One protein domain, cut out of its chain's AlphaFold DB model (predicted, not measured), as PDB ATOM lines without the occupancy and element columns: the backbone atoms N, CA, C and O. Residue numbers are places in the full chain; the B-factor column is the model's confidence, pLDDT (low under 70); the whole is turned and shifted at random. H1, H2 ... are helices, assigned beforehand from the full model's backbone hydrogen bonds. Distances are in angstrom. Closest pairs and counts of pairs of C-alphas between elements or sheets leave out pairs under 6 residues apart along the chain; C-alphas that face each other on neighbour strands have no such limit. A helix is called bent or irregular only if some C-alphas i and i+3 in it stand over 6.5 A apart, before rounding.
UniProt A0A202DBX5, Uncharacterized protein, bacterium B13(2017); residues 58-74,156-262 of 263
ATOM      1  N   GLN A  58      71.893  45.282 167.683       88.81
ATOM      2  CA  GLN A  58      72.206  46.642 168.144       88.81
ATOM      3  C   GLN A  58      73.327  46.673 169.193       88.81
ATOM      4  O   GLN A  58      74.161  47.582 169.180       88.81
ATOM      5  N   LYS A  59      73.364  45.698 170.112       91.50
ATOM      6  CA  LYS A  59      74.456  45.581 171.093       91.50
ATOM      7  C   LYS A  59      75.781  45.280 170.393       91.50
ATOM      8  O   LYS A  59      76.761  45.982 170.632       91.50
ATOM      9  N   LEU A  60      75.784  44.304 169.485       93.12
ATOM     10  CA  LEU A  60      76.964  43.912 168.714       93.12
ATOM     11  C   LEU A  60      77.467  45.046 167.806       93.12
ATOM     12  O   LEU A  60      78.664  45.292 167.755       93.12
ATOM     13  N   GLN A  61      76.574  45.808 167.163       92.81
ATOM     14  CA  GLN A  61      76.928  47.011 166.391       92.81
ATOM     15  C   GLN A  61      77.596  48.086 167.258       92.81
ATOM     16  O   GLN A  61      78.505  48.777 166.800       92.81
ATOM     17  N   GLY A  62      77.143  48.260 168.504       89.00
ATOM     18  CA  GLY A  62      77.780  49.168 169.461       89.00
ATOM     19  C   GLY A  62      79.222  48.763 169.759       89.00
ATOM     20  O   GLY A  62      80.122  49.589 169.642       89.00
ATOM     21  N   ILE A  63      79.432  47.480 170.057       91.75
ATOM     22  CA  ILE A  63      80.762  46.920 170.323       91.75
ATOM     23  C   ILE A  63      81.653  47.021 169.079       91.75
ATOM     24  O   ILE A  63      82.788  47.476 169.162       91.75
ATOM     25  N   MET A  64      81.124  46.686 167.898       92.94
ATOM     26  CA  MET A  64      81.874  46.757 166.642       92.94
ATOM     27  C   MET A  64      82.336  48.186 166.319       92.94
ATOM     28  O   MET A  64      83.444  48.371 165.823       92.94
ATOM     29  N   ARG A  65      81.519  49.208 166.613       90.75
ATOM     30  CA  ARG A  65      81.932  50.613 166.464       90.75
ATOM     31  C   ARG A  65      83.109  50.959 167.371       90.75
ATOM     32  O   ARG A  65      84.053  51.569 166.887       90.75
ATOM     33  N   TYR A  66      83.078  50.520 168.629       89.00
ATOM     34  CA  TYR A  66      84.181  50.734 169.568       89.00
ATOM     35  C   TYR A  66      85.465  50.006 169.135       89.00
ATOM     36  O   TYR A  66      86.551  50.576 169.160       89.00
ATOM     37  N   ILE A  67      85.355  48.753 168.679       89.06
ATOM     38  CA  ILE A  67      86.506  48.007 168.147       89.06
ATOM     39  C   ILE A  67      87.108  48.741 166.940       89.06
ATOM     40  O   ILE A  67      88.323  48.878 166.850       89.06
ATOM     41  N   ASN A  68      86.275  49.254 166.028       86.06
ATOM     42  CA  ASN A  68      86.753  49.981 164.850       86.06
ATOM     43  C   ASN A  68      87.388  51.341 165.187       86.06
ATOM     44  O   ASN A  68      88.255  51.780 164.437       86.06
ATOM     45  N   SER A  69      86.974  52.011 166.270       84.31
ATOM     46  CA  SER A  69      87.620  53.257 166.708       84.31
ATOM     47  C   SER A  69      88.991  53.022 167.341       84.31
ATOM     48  O   SER A  69      89.817  53.930 167.336       84.31
ATOM     49  N   ASN A  70      89.264  51.813 167.843       81.06
ATOM     50  CA  ASN A  70      90.593  51.457 168.325       81.06
ATOM     51  C   ASN A  70      91.505  51.198 167.121       81.06
ATOM     52  O   ASN A  70      91.369  50.193 166.421       81.06
ATOM     53  N   LYS A  71      92.461  52.085 166.858       74.62
ATOM     54  CA  LYS A  71      93.533  51.820 165.891       74.62
ATOM     55  C   LYS A  71      94.634  51.050 166.612       74.62
ATOM     56  O   LYS A  71      95.286  51.612 167.472       74.62
ATOM     57  N   ILE A  72      94.786  49.760 166.315       79.19
ATOM     58  CA  ILE A  72      95.912  48.982 166.839       79.19
ATOM     59  C   ILE A  72      97.080  49.173 165.878       79.19
ATOM     60  O   ILE A  72      96.970  48.838 164.700       79.19
ATOM     61  N   GLU A  73      98.189  49.673 166.402       77.19
ATOM     62  CA  GLU A  73      99.456  49.830 165.691       77.19
ATOM     63  C   GLU A  73     100.526  48.948 166.335       77.19
ATOM     64  O   GLU A  73     100.394  48.549 167.494       77.19
ATOM     65  N   VAL A  74     101.591  48.632 165.595       76.44
ATOM     66  CA  VAL A  74     102.737  47.894 166.144       76.44
ATOM     67  C   VAL A  74     103.399  48.766 167.211       76.44
ATOM     68  O   VAL A  74     103.740  49.913 166.943       76.44
ATOM     69  N   ASN A 156      99.282  51.744 173.028       76.62
ATOM     70  CA  ASN A 156      98.889  50.740 172.030       76.62
ATOM     71  C   ASN A 156      98.646  49.332 172.619       76.62
ATOM     72  O   ASN A 156      97.710  48.654 172.201       76.62
ATOM     73  N   TYR A 157      99.402  48.896 173.636       76.50
ATOM     74  CA  TYR A 157      99.086  47.663 174.375       76.50
ATOM     75  C   TYR A 157      97.787  47.809 175.184       76.50
ATOM     76  O   TYR A 157      96.981  46.876 175.259       76.50
ATOM     77  N   SER A 158      97.543  48.989 175.761       75.50
ATOM     78  CA  SER A 158      96.268  49.322 176.411       75.50
ATOM     79  C   SER A 158      95.109  49.296 175.405       75.50
ATOM     80  O   SER A 158      94.070  48.705 175.692       75.50
ATOM     81  N   GLN A 159      95.289  49.826 174.193       81.12
ATOM     82  CA  GLN A 159      94.314  49.768 173.098       81.12
ATOM     83  C   GLN A 159      94.050  48.331 172.644       81.12
ATOM     84  O   GLN A 159      92.892  47.937 172.512       81.12
ATOM     85  N   PHE A 160      95.100  47.527 172.476       84.25
ATOM     86  CA  PHE A 160      94.978  46.103 172.183       84.25
ATOM     87  C   PHE A 160      94.181  45.382 173.282       84.25
ATOM     88  O   PHE A 160      93.200  44.701 173.001       84.25
ATOM     89  N   SER A 161      94.510  45.619 174.553       82.75
ATOM     90  CA  SER A 161      93.789  45.050 175.702       82.75
ATOM     91  C   SER A 161      92.334  45.539 175.797       82.75
ATOM     92  O   SER A 161      91.437  44.788 176.183       82.75
ATOM     93  N   LYS A 162      92.065  46.805 175.444       85.38
ATOM     94  CA  LYS A 162      90.711  47.370 175.313       85.38
ATOM     95  C   LYS A 162      89.938  46.639 174.206       85.38
ATOM     96  O   LYS A 162      88.794  46.265 174.444       85.38
ATOM     97  N   GLU A 163      90.548  46.382 173.047       88.88
ATOM     98  CA  GLU A 163      89.927  45.574 171.992       88.88
ATOM     99  C   GLU A 163      89.655  44.139 172.450       88.88
ATOM    100  O   GLU A 163      88.529  43.682 172.286       88.88
ATOM    101  N   GLU A 164      90.627  43.435 173.040       89.69
ATOM    102  CA  GLU A 164      90.455  42.039 173.483       89.69
ATOM    103  C   GLU A 164      89.243  41.873 174.407       89.69
ATOM    104  O   GLU A 164      88.469  40.917 174.283       89.69
ATOM    105  N   ARG A 165      89.037  42.839 175.311       89.50
ATOM    106  CA  ARG A 165      87.866  42.868 176.194       89.50
ATOM    107  C   ARG A 165      86.564  43.007 175.413       89.50
ATOM    108  O   ARG A 165      85.603  42.292 175.692       89.50
ATOM    109  N   GLU A 166      86.525  43.890 174.425       93.19
ATOM    110  CA  GLU A 166      85.325  44.124 173.622       93.19
ATOM    111  C   GLU A 166      85.043  42.988 172.634       93.19
ATOM    112  O   GLU A 166      83.888  42.612 172.453       93.19
ATOM    113  N   VAL A 167      86.071  42.351 172.071       93.31
ATOM    114  CA  VAL A 167      85.922  41.116 171.288       93.31
ATOM    115  C   VAL A 167      85.365  39.998 172.165       93.31
ATOM    116  O   VAL A 167      84.387  39.351 171.789       93.31
ATOM    117  N   SER A 168      85.915  39.811 173.366       92.56
ATOM    118  CA  SER A 168      85.407  38.819 174.324       92.56
ATOM    119  C   SER A 168      83.942  39.083 174.674       92.56
ATOM    120  O   SER A 168      83.119  38.168 174.676       92.56
ATOM    121  N   ARG A 169      83.581  40.354 174.887       93.19
ATOM    122  CA  ARG A 169      82.198  40.775 175.126       93.19
ATOM    123  C   ARG A 169      81.289  40.495 173.929       93.19
ATOM    124  O   ARG A 169      80.169  40.024 174.120       93.19
ATOM    125  N   PHE A 170      81.753  40.767 172.709       95.25
ATOM    126  CA  PHE A 170      81.023  40.479 171.473       95.25
ATOM    127  C   PHE A 170      80.675  38.990 171.386       95.25
ATOM    128  O   PHE A 170      79.514  38.631 171.196       95.25
ATOM    129  N   LEU A 171      81.675  38.125 171.574       94.88
ATOM    130  CA  LEU A 171      81.519  36.674 171.488       94.88
ATOM    131  C   LEU A 171      80.659  36.120 172.627       94.88
ATOM    132  O   LEU A 171      79.809  35.268 172.383       94.88
ATOM    133  N   SER A 172      80.812  36.650 173.843       92.12
ATOM    134  CA  SER A 172      79.985  36.258 174.987       92.12
ATOM    135  C   SER A 172      78.510  36.575 174.759       92.12
ATOM    136  O   SER A 172      77.661  35.755 175.080       92.12
ATOM    137  N   LEU A 173      78.176  37.726 174.161       93.56
ATOM    138  CA  LEU A 173      76.779  38.061 173.857       93.56
ATOM    139  C   LEU A 173      76.157  37.108 172.827       93.56
ATOM    140  O   LEU A 173      74.956  36.841 172.886       93.56
ATOM    141  N   ILE A 174      76.957  36.608 171.882       93.31
ATOM    142  CA  ILE A 174      76.523  35.575 170.933       93.31
ATOM    143  C   ILE A 174      76.295  34.264 171.679       93.31
ATOM    144  O   ILE A 174      75.223  33.673 171.564       93.31
ATOM    145  N   GLY A 175      77.272  33.838 172.477       91.81
ATOM    146  CA  GLY A 175      77.175  32.628 173.282       91.81
ATOM    147  C   GLY A 175      75.957  32.634 174.205       91.81
ATOM    148  O   GLY A 175      75.139  31.724 174.141       91.81
ATOM    149  N   GLU A 176      75.750  33.701 174.975       91.00
ATOM    150  CA  GLU A 176      74.576  33.875 175.841       91.00
ATOM    151  C   GLU A 176      73.245  33.803 175.085       91.00
ATOM    152  O   GLU A 176      72.254  33.324 175.637       91.00
ATOM    153  N   LYS A 177      73.202  34.291 173.838       92.62
ATOM    154  CA  LYS A 177      71.983  34.270 173.026       92.62
ATOM    155  C   LYS A 177      71.652  32.871 172.505       92.62
ATOM    156  O   LYS A 177      70.466  32.550 172.440       92.62
ATOM    157  N   TYR A 178      72.656  32.108 172.075       92.19
ATOM    158  CA  TYR A 178      72.448  30.881 171.299       92.19
ATOM    159  C   TYR A 178      72.714  29.593 172.084       92.19
ATOM    160  O   TYR A 178      71.961  28.642 171.919       92.19
ATOM    161  N   ASP A 179      73.726  29.556 172.955       93.12
ATOM    162  CA  ASP A 179      73.979  28.428 173.857       93.12
ATOM    163  C   ASP A 179      74.809  28.892 175.067       93.12
ATOM    164  O   ASP A 179      76.044  28.954 175.040       93.12
ATOM    165  N   ARG A 180      74.109  29.242 176.152       90.69
ATOM    166  CA  ARG A 180      74.727  29.805 177.358       90.69
ATOM    167  C   ARG A 180      75.691  28.823 178.032       90.69
ATOM    168  O   ARG A 180      76.751  29.239 178.493       90.69
ATOM    169  N   ASN A 181      75.359  27.534 178.063       88.94
ATOM    170  CA  ASN A 181      76.186  26.511 178.709       88.94
ATOM    171  C   ASN A 181      77.521  26.345 177.976       88.94
ATOM    172  O   ASN A 181      78.590  26.357 178.588       88.94
ATOM    173  N   SER A 182      77.466  26.262 176.651       89.69
ATOM    174  CA  SER A 182      78.645  26.163 175.800       89.69
ATOM    175  C   SER A 182      79.458  27.455 175.834       89.69
ATOM    176  O   SER A 182      80.686  27.398 175.878       89.69
ATOM    177  N   SER A 183      78.796  28.615 175.919       88.31
ATOM    178  CA  SER A 183      79.452  29.915 176.101       88.31
ATOM    179  C   SER A 183      80.309  29.981 177.364       88.31
ATOM    180  O   SER A 183      81.394  30.553 177.319       88.31
ATOM    181  N   TYR A 184      79.863  29.392 178.478       90.00
ATOM    182  CA  TYR A 184      80.677  29.310 179.697       90.00
ATOM    183  C   TYR A 184      81.879  28.371 179.532       90.00
ATOM    184  O   TYR A 184      82.949  28.626 180.083       90.00
ATOM    185  N   GLY A 185      81.729  27.300 178.748       90.44
ATOM    186  CA  GLY A 185      82.795  26.330 178.500       90.44
ATOM    187  C   GLY A 185      83.934  26.851 177.619       90.44
ATOM    188  O   GLY A 185      85.064  26.372 177.744       90.44
ATOM    189  N   ILE A 186      83.670  27.817 176.732       93.25
ATOM    190  CA  ILE A 186      84.666  28.305 175.764       93.25
ATOM    191  C   ILE A 186      85.867  28.980 176.455       93.25
ATOM    192  O   ILE A 186      86.987  28.523 176.218       93.25
ATOM    193  N   PRO A 187      85.702  29.993 177.336       91.12
ATOM    194  CA  PRO A 187      86.833  30.626 178.018       91.12
ATOM    195  C   PRO A 187      87.667  29.640 178.842       91.12
ATOM    196  O   PRO A 187      88.896  29.703 178.826       91.12
ATOM    197  N   ILE A 188      87.005  28.688 179.510       92.19
ATOM    198  CA  ILE A 188      87.666  27.632 180.290       92.19
ATOM    199  C   ILE A 188      88.542  26.779 179.368       92.19
ATOM    200  O   ILE A 188      89.719  26.566 179.647       92.19
ATOM    201  N   THR A 189      87.987  26.336 178.239       94.12
ATOM    202  CA  THR A 189      88.704  25.481 177.284       94.12
ATOM    203  C   THR A 189      89.867  26.228 176.621       94.12
ATOM    204  O   THR A 189      90.945  25.662 176.472       94.12
ATOM    205  N   LEU A 190      89.713  27.518 176.300       93.06
ATOM    206  CA  LEU A 190      90.812  28.355 175.794       93.06
ATOM    207  C   LEU A 190      91.953  28.491 176.810       93.06
ATOM    208  O   LEU A 190      93.125  28.421 176.435       93.06
ATOM    209  N   SER A 191      91.628  28.646 178.098       91.56
ATOM    210  CA  SER A 191      92.631  28.660 179.166       91.56
ATOM    211  C   SER A 191      93.352  27.314 179.281       91.56
ATOM    212  O   SER A 191      94.571  27.288 179.442       91.56
ATOM    213  N   GLN A 192      92.622  26.201 179.149       94.06
ATOM    214  CA  GLN A 192      93.198  24.853 179.153       94.06
ATOM    215  C   GLN A 192      94.180  24.661 177.991       94.06
ATOM    216  O   GLN A 192      95.306  24.225 178.230       94.06
ATOM    217  N   ILE A 193      93.808  25.078 176.772       93.50
ATOM    218  CA  ILE A 193      94.689  25.061 175.589       93.50
ATOM    219  C   ILE A 193      95.972  25.851 175.856       93.50
ATOM    220  O   ILE A 193      97.055  25.352 175.566       93.50
ATOM    221  N   LYS A 194      95.858  27.053 176.434       90.06
ATOM    222  CA  LYS A 194      97.011  27.909 176.747       90.06
ATOM    223  C   LYS A 194      97.964  27.266 177.758       90.06
ATOM    224  O   LYS A 194      99.174  27.424 177.655       90.06
ATOM    225  N   SER A 195      97.417  26.587 178.762       90.06
ATOM    226  CA  SER A 195      98.194  25.963 179.841       90.06
ATOM    227  C   SER A 195      98.737  24.569 179.507       90.06
ATOM    228  O   SER A 195      99.531  24.022 180.274       90.06
ATOM    229  N   ALA A 196      98.292  23.967 178.401       91.19
ATOM    230  CA  ALA A 196      98.669  22.614 178.028       91.19
ATOM    231  C   ALA A 196     100.149  22.558 177.625       91.19
ATOM    232  O   ALA A 196     100.557  23.172 176.643       91.19
ATOM    233  N   LYS A 197     100.940  21.793 178.384       89.12
ATOM    234  CA  LYS A 197     102.355  21.519 178.079       89.12
ATOM    235  C   LYS A 197     102.551  20.361 177.096       89.12
ATOM    236  O   LYS A 197     103.623  20.232 176.527       89.12
ATOM    237  N   ASP A 198     101.533  19.514 176.948       92.38
ATOM    238  CA  ASP A 198     101.541  18.311 176.114       92.38
ATOM    239  C   ASP A 198     100.605  18.493 174.910       92.38
ATOM    240  O   ASP A 198      99.448  18.908 175.057       92.38
ATOM    241  N   ASP A 199     101.108  18.149 173.726       90.75
ATOM    242  CA  ASP A 199     100.404  18.255 172.452       90.75
ATOM    243  C   ASP A 199      99.183  17.334 172.358       90.75
ATOM    244  O   ASP A 199      98.198  17.701 171.710       90.75
ATOM    245  N   ILE A 200      99.197  16.169 173.016       94.00
ATOM    246  CA  ILE A 200      98.048  15.250 173.017       94.00
ATOM    247  C   ILE A 200      96.867  15.915 173.731       94.00
ATOM    248  O   ILE A 200      95.790  16.072 173.146       94.00
ATOM    249  N   LYS A 201      97.089  16.408 174.957       93.69
ATOM    250  CA  LYS A 201      96.076  17.164 175.716       93.69
ATOM    251  C   LYS A 201      95.645  18.435 174.992       93.69
ATOM    252  O   LYS A 201      94.460  18.767 174.971       93.69
ATOM    253  N   ARG A 202      96.581  19.140 174.351       93.00
ATOM    254  CA  ARG A 202      96.267  20.345 173.572       93.00
ATOM    255  C   ARG A 202      95.301  20.037 172.423       93.00
ATOM    256  O   ARG A 202      94.319  20.761 172.255       93.00
ATOM    257  N   LYS A 203      95.521  18.948 171.674       94.12
ATOM    258  CA  LYS A 203      94.614  18.488 170.603       94.12
ATOM    259  C   LYS A 203      93.233  18.098 171.138       94.12
ATOM    260  O   LYS A 203      92.226  18.438 170.515       94.12
ATOM    261  N   GLU A 204      93.167  17.444 172.295       95.94
ATOM    262  CA  GLU A 204      91.899  17.105 172.952       95.94
ATOM    263  C   GLU A 204      91.096  18.365 173.314       95.94
ATOM    264  O   GLU A 204      89.912  18.472 172.983       95.94
ATOM    265  N   TYR A 205      91.745  19.367 173.917       96.06
ATOM    266  CA  TYR A 205      91.089  20.632 174.241       96.06
ATOM    267  C   TYR A 205      90.645  21.404 172.994       96.06
ATOM    268  O   TYR A 205      89.568  21.999 173.007       96.06
ATOM    269  N   ILE A 206      91.403  21.349 171.893       94.75
ATOM    270  CA  ILE A 206      90.975  21.916 170.604       94.75
ATOM    271  C   ILE A 206      89.712  21.208 170.088       94.75
ATOM    272  O   ILE A 206      88.766  21.875 169.675       94.75
ATOM    273  N   LYS A 207      89.639  19.874 170.169       96.25
ATOM    274  CA  LYS A 207      88.434  19.117 169.781       96.25
ATOM    275  C   LYS A 207      87.230  19.475 170.660       96.25
ATOM    276  O   LYS A 207      86.117  19.642 170.163       96.25
ATOM    277  N   LYS A 208      87.447  19.640 171.968       96.69
ATOM    278  CA  LYS A 208      86.416  20.107 172.906       96.69
ATOM    279  C   LYS A 208      85.931  21.515 172.551       96.69
ATOM    280  O   LYS A 208      84.724  21.754 172.550       96.69
ATOM    281  N   LEU A 209      86.846  22.422 172.216       96.94
ATOM    282  CA  LEU A 209      86.524  23.776 171.772       96.94
ATOM    283  C   LEU A 209      85.682  23.758 170.489       96.94
ATOM    284  O   LEU A 209      84.656  24.432 170.439       96.94
ATOM    285  N   ASP A 210      86.054  22.944 169.499       96.31
ATOM    286  CA  ASP A 210      85.296  22.782 168.253       96.31
ATOM    287  C   ASP A 210      83.843  22.339 168.517       96.31
ATOM    288  O   ASP A 210      82.914  22.892 167.927       96.31
ATOM    289  N   ASN A 211      83.621  21.417 169.460       97.06
ATOM    290  CA  ASN A 211      82.274  20.984 169.851       97.06
ATOM    291  C   ASN A 211      81.452  22.109 170.508       97.06
ATOM    292  O   ASN A 211      80.255  22.237 170.249       97.06
ATOM    293  N   LEU A 212      82.073  22.930 171.359       96.81
ATOM    294  CA  LEU A 212      81.403  24.078 171.985       96.81
ATOM    295  C   LEU A 212      81.043  25.144 170.943       96.81
ATOM    296  O   LEU A 212      79.932  25.673 170.945       96.81
ATOM    297  N   ILE A 213      81.965  25.419 170.019       96.69
ATOM    298  CA  ILE A 213      81.756  26.334 168.896       96.69
ATOM    299  C   ILE A 213      80.620  25.844 168.002       96.69
ATOM    300  O   ILE A 213      79.788  26.649 167.585       96.69
ATOM    301  N   PHE A 214      80.563  24.539 167.727       96.00
ATOM    302  CA  PHE A 214      79.490  23.947 166.941       96.00
ATOM    303  C   PHE A 214      78.123  24.244 167.566       96.00
ATOM    304  O   PHE A 214      77.241  24.756 166.879       96.00
ATOM    305  N   LYS A 215      77.961  24.013 168.873       94.94
ATOM    306  CA  LYS A 215      76.706  24.298 169.589       94.94
ATOM    307  C   LYS A 215      76.304  25.775 169.526       94.94
ATOM    308  O   LYS A 215      75.170  26.078 169.175       94.94
ATOM    309  N   VAL A 216      77.239  26.695 169.777       94.88
ATOM    310  CA  VAL A 216      76.967  28.148 169.736       94.88
ATOM    311  C   VAL A 216      76.695  28.652 168.311       94.88
ATOM    312  O   VAL A 216      75.867  29.539 168.109       94.88
ATOM    313  N   GLY A 217      77.420  28.133 167.319       94.56
ATOM    314  CA  GLY A 217      77.378  28.608 165.937       94.56
ATOM    315  C   GLY A 217      76.214  28.052 165.119       94.56
ATOM    316  O   GLY A 217      75.733  28.731 164.215       94.56
ATOM    317  N   SER A 218      75.749  26.835 165.416       93.81
ATOM    318  CA  SER A 218      74.774  26.131 164.565       93.81
ATOM    319  C   SER A 218      73.429  26.832 164.389       93.81
ATOM    320  O   SER A 218      72.964  26.884 163.251       93.81
ATOM    321  N   PRO A 219      72.832  27.460 165.419       93.00
ATOM    322  CA  PRO A 219      71.549  28.153 165.272       93.00
ATOM    323  C   PRO A 219      71.542  29.319 164.268       93.00
ATOM    324  O   PRO A 219      70.475  29.802 163.900       93.00
ATOM    325  N   TRP A 220      72.712  29.806 163.847       91.69
ATOM    326  CA  TRP A 220      72.851  30.920 162.906       91.69
ATOM    327  C   TRP A 220      73.882  30.645 161.799       91.69
ATOM    328  O   TRP A 220      74.337  31.576 161.137       91.69
ATOM    329  N   ASN A 221      74.239  29.371 161.582       93.31
ATOM    330  CA  ASN A 221      75.215  28.922 160.580       93.31
ATOM    331  C   ASN A 221      76.605  29.593 160.704       93.31
ATOM    332  O   ASN A 221      77.270  29.918 159.721       93.31
ATOM    333  N   GLY A 222      77.024  29.867 161.940       94.31
ATOM    334  CA  GLY A 222      78.212  30.647 162.281       94.31
ATOM    335  C   GLY A 222      79.459  29.856 162.664       94.31
ATOM    336  O   GLY A 222      80.458  30.452 163.073       94.31
ATOM    337  N   GLN A 223      79.417  28.524 162.583       95.31
ATOM    338  CA  GLN A 223      80.434  27.633 163.154       95.31
ATOM    339  C   GLN A 223      81.828  27.919 162.581       95.31
ATOM    340  O   GLN A 223      82.787  28.061 163.336       95.31
ATOM    341  N   SER A 224      81.935  28.068 161.255       96.44
ATOM    342  CA  SER A 224      83.208  28.349 160.574       96.44
ATOM    343  C   SER A 224      83.806  29.699 160.993       96.44
ATOM    344  O   SER A 224      84.997  29.796 161.291       96.44
ATOM    345  N   LEU A 225      82.973  30.742 161.113       97.06
ATOM    346  CA  LEU A 225      83.429  32.073 161.526       97.06
ATOM    347  C   LEU A 225      83.919  32.078 162.978       97.06
ATOM    348  O   LEU A 225      84.986  32.622 163.259       97.06
ATOM    349  N   LEU A 226      83.182  31.438 163.891       96.25
ATOM    350  CA  LEU A 226      83.607  31.303 165.285       96.25
ATOM    351  C   LEU A 226      84.897  30.486 165.405       96.25
ATOM    352  O   LEU A 226      85.809  30.895 166.118       96.25
ATOM    353  N   LYS A 227      85.008  29.373 164.670       96.25
ATOM    354  CA  LYS A 227      86.219  28.546 164.638       96.25
ATOM    355  C   LYS A 227      87.445  29.354 164.231       96.25
ATOM    356  O   LYS A 227      88.473  29.275 164.896       96.25
ATOM    357  N   ASN A 228      87.317  30.181 163.196       96.62
ATOM    358  CA  ASN A 228      88.409  31.039 162.746       96.62
ATOM    359  C   ASN A 228      88.778  32.106 163.787       96.62
ATOM    360  O   ASN A 228      89.962  32.321 164.027       96.62
ATOM    361  N   ILE A 229      87.799  32.727 164.458       96.12
ATOM    362  CA  ILE A 229      88.076  33.697 165.532       96.12
ATOM    363  C   ILE A 229      88.865  33.059 166.674       96.12
ATOM    364  O   ILE A 229      89.855  33.634 167.126       96.12
ATOM    365  N   TYR A 230      88.441  31.889 167.147       95.31
ATOM    366  CA  TYR A 230      89.099  31.257 168.286       95.31
ATOM    367  C   TYR A 230      90.461  30.662 167.925       95.31
ATOM    368  O   TYR A 230      91.354  30.670 168.767       95.31
ATOM    369  N   ARG A 231      90.664  30.219 166.677       93.94
ATOM    370  CA  ARG A 231      91.998  29.863 166.167       93.94
ATOM    371  C   ARG A 231      92.938  31.059 166.179       93.94
ATOM    372  O   ARG A 231      93.980  30.976 166.812       93.94
ATOM    373  N   ILE A 232      92.505  32.192 165.619       95.12
ATOM    374  CA  ILE A 232      93.271  33.444 165.680       95.12
ATOM    375  C   ILE A 232      93.616  33.792 167.134       95.12
ATOM    376  O   ILE A 232      94.757  34.124 167.435       95.12
ATOM    377  N   GLN A 233      92.660  33.674 168.058       93.00
ATOM    378  CA  GLN A 233      92.910  33.946 169.475       93.00
ATOM    379  C   GLN A 233      93.959  33.009 170.095       93.00
ATOM    380  O   GLN A 233      94.690  33.446 170.981       93.00
ATOM    381  N   ILE A 234      94.032  31.747 169.665       91.44
ATOM    382  CA  ILE A 234      95.075  30.804 170.091       91.44
ATOM    383  C   ILE A 234      96.426  31.211 169.495       91.44
ATOM    384  O   ILE A 234      97.397  31.308 170.241       91.44
ATOM    385  N   ASP A 235      96.483  31.510 168.197       91.69
ATOM    386  CA  ASP A 235      97.722  31.878 167.496       91.69
ATOM    387  C   ASP A 235      98.343  33.147 168.099       91.69
ATOM    388  O   ASP A 235      99.532  33.185 168.429       91.69
ATOM    389  N   MET A 236      97.504  34.142 168.406       90.44
ATOM    390  CA  MET A 236      97.909  35.378 169.078       90.44
ATOM    391  C   MET A 236      98.576  35.151 170.443       90.44
ATOM    392  O   MET A 236      99.234  36.059 170.942       90.44
ATOM    393  N   GLN A 237      98.430  33.993 171.092       85.31
ATOM    394  CA  GLN A 237      99.086  33.740 172.382       85.31
ATOM    395  C   GLN A 237     100.599  33.578 172.232       85.31
ATOM    396  O   GLN A 237     101.339  33.983 173.129       85.31
ATOM    397  N   THR A 238     101.045  33.018 171.108       83.81
ATOM    398  CA  THR A 238     102.455  32.708 170.831       83.81
ATOM    399  C   THR A 238     103.086  33.647 169.809       83.81
ATOM    400  O   THR A 238     104.304  33.678 169.687       83.81
ATOM    401  N   SER A 239     102.278  34.428 169.092       86.62
ATOM    402  CA  SER A 239     102.750  35.398 168.106       86.62
ATOM    403  C   SER A 239     103.527  36.570 168.714       86.62
ATOM    404  O   SER A 239     103.223  37.061 169.814       86.62
ATOM    405  N   ASP A 240     104.478  37.083 167.936       85.50
ATOM    406  CA  ASP A 240     105.085  38.390 168.170       85.50
ATOM    407  C   ASP A 240     104.070  39.538 167.979       85.50
ATOM    408  O   ASP A 240     102.899  39.335 167.646       85.50
ATOM    409  N   ILE A 241     104.508  40.769 168.249       81.50
ATOM    410  CA  ILE A 241     103.640  41.952 168.215       81.50
ATOM    411  C   ILE A 241     103.162  42.259 166.791       81.50
ATOM    412  O   ILE A 241     101.982  42.549 166.607       81.50
ATOM    413  N   SER A 242     104.040  42.177 165.790       83.88
ATOM    414  CA  SER A 242     103.691  42.472 164.394       83.88
ATOM    415  C   SER A 242     102.598  41.526 163.907       83.88
ATOM    416  O   SER A 242     101.575  41.947 163.358       83.88
ATOM    417  N   GLU A 243     102.759  40.242 164.209       90.06
ATOM    418  CA  GLU A 243     101.800  39.221 163.836       90.06
ATOM    419  C   GLU A 243     100.488  39.349 164.625       90.06
ATOM    420  O   GLU A 243      99.408  39.238 164.046       90.06
ATOM    421  N   LYS A 244     100.533  39.728 165.912       89.81
ATOM    422  CA  LYS A 244      99.325  40.059 166.696       89.81
ATOM    423  C   LYS A 244      98.493  41.173 166.060       89.81
ATOM    424  O   LYS A 244      97.267  41.068 166.052       89.81
ATOM    425  N   VAL A 245      99.117  42.222 165.519       87.81
ATOM    426  CA  VAL A 245      98.389  43.319 164.851       87.81
ATOM    427  C   VAL A 245      97.699  42.835 163.568       87.81
ATOM    428  O   VAL A 245      96.529  43.160 163.325       87.81
ATOM    429  N   LYS A 246      98.371  41.998 162.766       91.00
ATOM    430  CA  LYS A 246      97.768  41.390 161.565       91.00
ATOM    431  C   LYS A 246      96.594  40.480 161.923       91.00
ATOM    432  O   LYS A 246      95.507  40.621 161.358       91.00
ATOM    433  N   LEU A 247      96.787  39.597 162.898       94.12
ATOM    434  CA  LEU A 247      95.767  38.680 163.402       94.12
ATOM    435  C   LEU A 247      94.552  39.430 163.972       94.12
ATOM    436  O   LEU A 247      93.411  39.083 163.660       94.12
ATOM    437  N   ALA A 248      94.765  40.523 164.716       91.38
ATOM    438  CA  ALA A 248      93.683  41.392 165.183       91.38
ATOM    439  C   ALA A 248      92.874  41.972 164.008       91.38
ATOM    440  O   ALA A 248      91.640  41.948 164.016       91.38
ATOM    441  N   THR A 249      93.549  42.412 162.943       90.69
ATOM    442  CA  THR A 249      92.899  42.931 161.728       90.69
ATOM    443  C   THR A 249      92.049  41.865 161.030       90.69
ATOM    444  O   THR A 249      90.891  42.120 160.678       90.69
ATOM    445  N   GLN A 250      92.572  40.644 160.884       94.12
ATOM    446  CA  GLN A 250      91.817  39.512 160.336       94.12
ATOM    447  C   GLN A 250      90.581  39.200 161.189       94.12
ATOM    448  O   GLN A 250      89.471  39.059 160.665       94.12
ATOM    449  N   ARG A 251      90.739  39.178 162.515       93.94
ATOM    450  CA  ARG A 251      89.645  38.937 163.461       93.94
ATOM    451  C   ARG A 251      88.533  39.980 163.338       93.94
ATOM    452  O   ARG A 251      87.361  39.606 163.299       93.94
ATOM    453  N   ARG A 252      88.867  41.269 163.188       93.38
ATOM    454  CA  ARG A 252      87.882  42.343 162.933       93.38
ATOM    455  C   ARG A 252      87.066  42.089 161.667       93.38
ATOM    456  O   ARG A 252      85.854  42.309 161.670       93.38
ATOM    457  N   SER A 253      87.704  41.617 160.594       94.38
ATOM    458  CA  SER A 253      87.010  41.259 159.350       94.38
ATOM    459  C   SER A 253      85.982  40.145 159.579       94.38
ATOM    460  O   SER A 253      84.841  40.241 159.124       94.38
ATOM    461  N   ILE A 254      86.336  39.125 160.365       96.25
ATOM    462  CA  ILE A 254      85.422  38.023 160.693       96.25
ATOM    463  C   ILE A 254      84.258  38.507 161.571       96.25
ATOM    464  O   ILE A 254      83.109  38.176 161.286       96.25
ATOM    465  N   LEU A 255      84.513  39.347 162.580       95.19
ATOM    466  CA  LEU A 255      83.461  39.929 163.429       95.19
ATOM    467  C   LEU A 255      82.433  40.731 162.618       95.19
ATOM    468  O   LEU A 255      81.230  40.619 162.867       95.19
ATOM    469  N   LYS A 256      82.876  41.482 161.599       94.19
ATOM    470  CA  LYS A 256      81.972  42.173 160.663       94.19
ATOM    471  C   LYS A 256      81.079  41.189 159.904       94.19
ATOM    472  O   LYS A 256      79.881  41.433 159.794       94.19
ATOM    473  N   LYS A 257      81.626  40.063 159.428       95.50
ATOM    474  CA  LYS A 257      80.840  39.010 158.755       95.50
ATOM    475  C   LYS A 257      79.794  38.403 159.693       95.50
ATOM    476  O   LYS A 257      78.634  38.285 159.312       95.50
ATOM    477  N   ILE A 258      80.175  38.105 160.937       94.31
ATOM    478  CA  ILE A 258      79.245  37.610 161.965       94.31
ATOM    479  C   ILE A 258      78.100  38.605 162.190       94.31
ATOM    480  O   ILE A 258      76.935  38.215 162.234       94.31
ATOM    481  N   LEU A 259      78.413  39.899 162.280       92.75
ATOM    482  CA  LEU A 259      77.417  40.948 162.495       92.75
ATOM    483  C   LEU A 259      76.369  41.036 161.375       92.75
ATOM    484  O   LEU A 259      75.220  41.393 161.636       92.75
ATOM    485  N   ILE A 260      76.764  40.730 160.137       90.62
ATOM    486  CA  ILE A 260      75.861  40.690 158.981       90.62
ATOM    487  C   ILE A 260      74.933  39.472 159.068       90.62
ATOM    488  O   ILE A 260      73.742  39.598 158.787       90.62
ATOM    489  N   MET A 261      75.462  38.318 159.490       88.94
ATOM    490  CA  MET A 261      74.706  37.064 159.584       88.94
ATOM    491  C   MET A 261      73.688  37.053 160.728       88.94
ATOM    492  O   MET A 261      72.617  36.463 160.592       88.94
ATOM    493  N   ILE A 262      73.996  37.713 161.845       83.75
ATOM    494  CA  ILE A 262      73.086  37.789 162.989       83.75
ATOM    495  C   ILE A 262      71.929  38.750 162.666       83.75
ATOM    496  O   ILE A 262      72.124  39.937 162.371       83.75
TER     497      ILE A 262
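This is residues 58 to 74 and 156 to 262 of the 263 residues of an uncharacterized protein of bacterium B13(2017) (UniProt A0A202DBX5). Six helices make a flattened up-and-down bundle, a slab about two helices thick, in which each runs against the one before it in the chain. They follow one another round the slab from H1 through H2, H3, H4 and H5 to H6, which comes back to touch H1; H2 slants across one broad side, from H1 to the H3 and H4 end. The printed part has 124 residues with six named helices, H1 to H6 in chain order, and no named strand; its class is all helix. It is compact, with a radius of gyration of the C-alphas of 14.2 A, and spans 38 by 34 by 19 A.

Find C-alpha 58 at (72.206, 46.642, 168.144); from there H1 runs through residues 58 to 69, 16.8 A long. Beyond the cut, look for C-alpha 156 at (98.889, 50.740, 172.030), where H2, residues 156 to 178, begins its 33.1 A. H3, residues 180 to 195, measures 23.9 A and is only just irregular, with C-alphas 184 and 187 6.52 A apart. H4, residues 199 to 220, covers 31.8 A; it has a kink of 28 degrees near residue 214 and is irregular, with C-alphas 216 and 219 7.0 A apart. H5, residues 223 to 238, measures 23.9 A, and H6, residues 241 to 261, runs 30.6 A to C-alpha 261 at (74.706, 37.064, 159.584).

Start at H1, which touches residues 163 to 173 of H2 at a shallow tilt of 17 degrees, opposite ways; their closest C-alphas, Ile 67 and Glu 163, are 5.7 A apart. H2 and H3 form a helical hairpin at a steep tilt of 40 degrees, closest at C-alphas 175 and 183, 4.5 A. H2 also touches H4, with residues 174 to 178 alone, at a steep tilt of 60 degrees; C-alphas 178 and 216 are closest, 5.5 A. The hairpin of H3 and H4 has a shallow tilt of 25 degrees, closest at C-alphas 182 and 212, 5.1 A. In the hairpin of H4 and H5 the tilt of 36 degrees is only just steep; C-alphas 217 and 223 are closest, 4.2 A. H5 and H6 form a hairpin at 15 degrees, a shallow tilt, closest at C-alphas 236 and 244, 5.4 A. H6 touches H1 with residues 252 to 259 alone; C-alphas 60 and 259 are closest, 6.9 A. H2 and H6 are near each other, while H1 and H4 are apart. In H1, H2 and H6 every O i to N i+4 pair is within hydrogen-bond range; in H3 10 of 12 are, in H4 16 of 18, in H5 10 of 12.

The two C-alphas farthest apart, Gln 58 and Asp 198, are 41.6 A from each other. Residues 75 to 155 are not printed, and C-alphas 74 and 156 stand 7.6 A apart across this cut, which lies in the link from H1 to H2. The links H2 to H3, H3 to H4, H4 to H5 and H5 to H6 are tight. The mean pLDDT of the printed part is 91.0, and no printed residue is under 70.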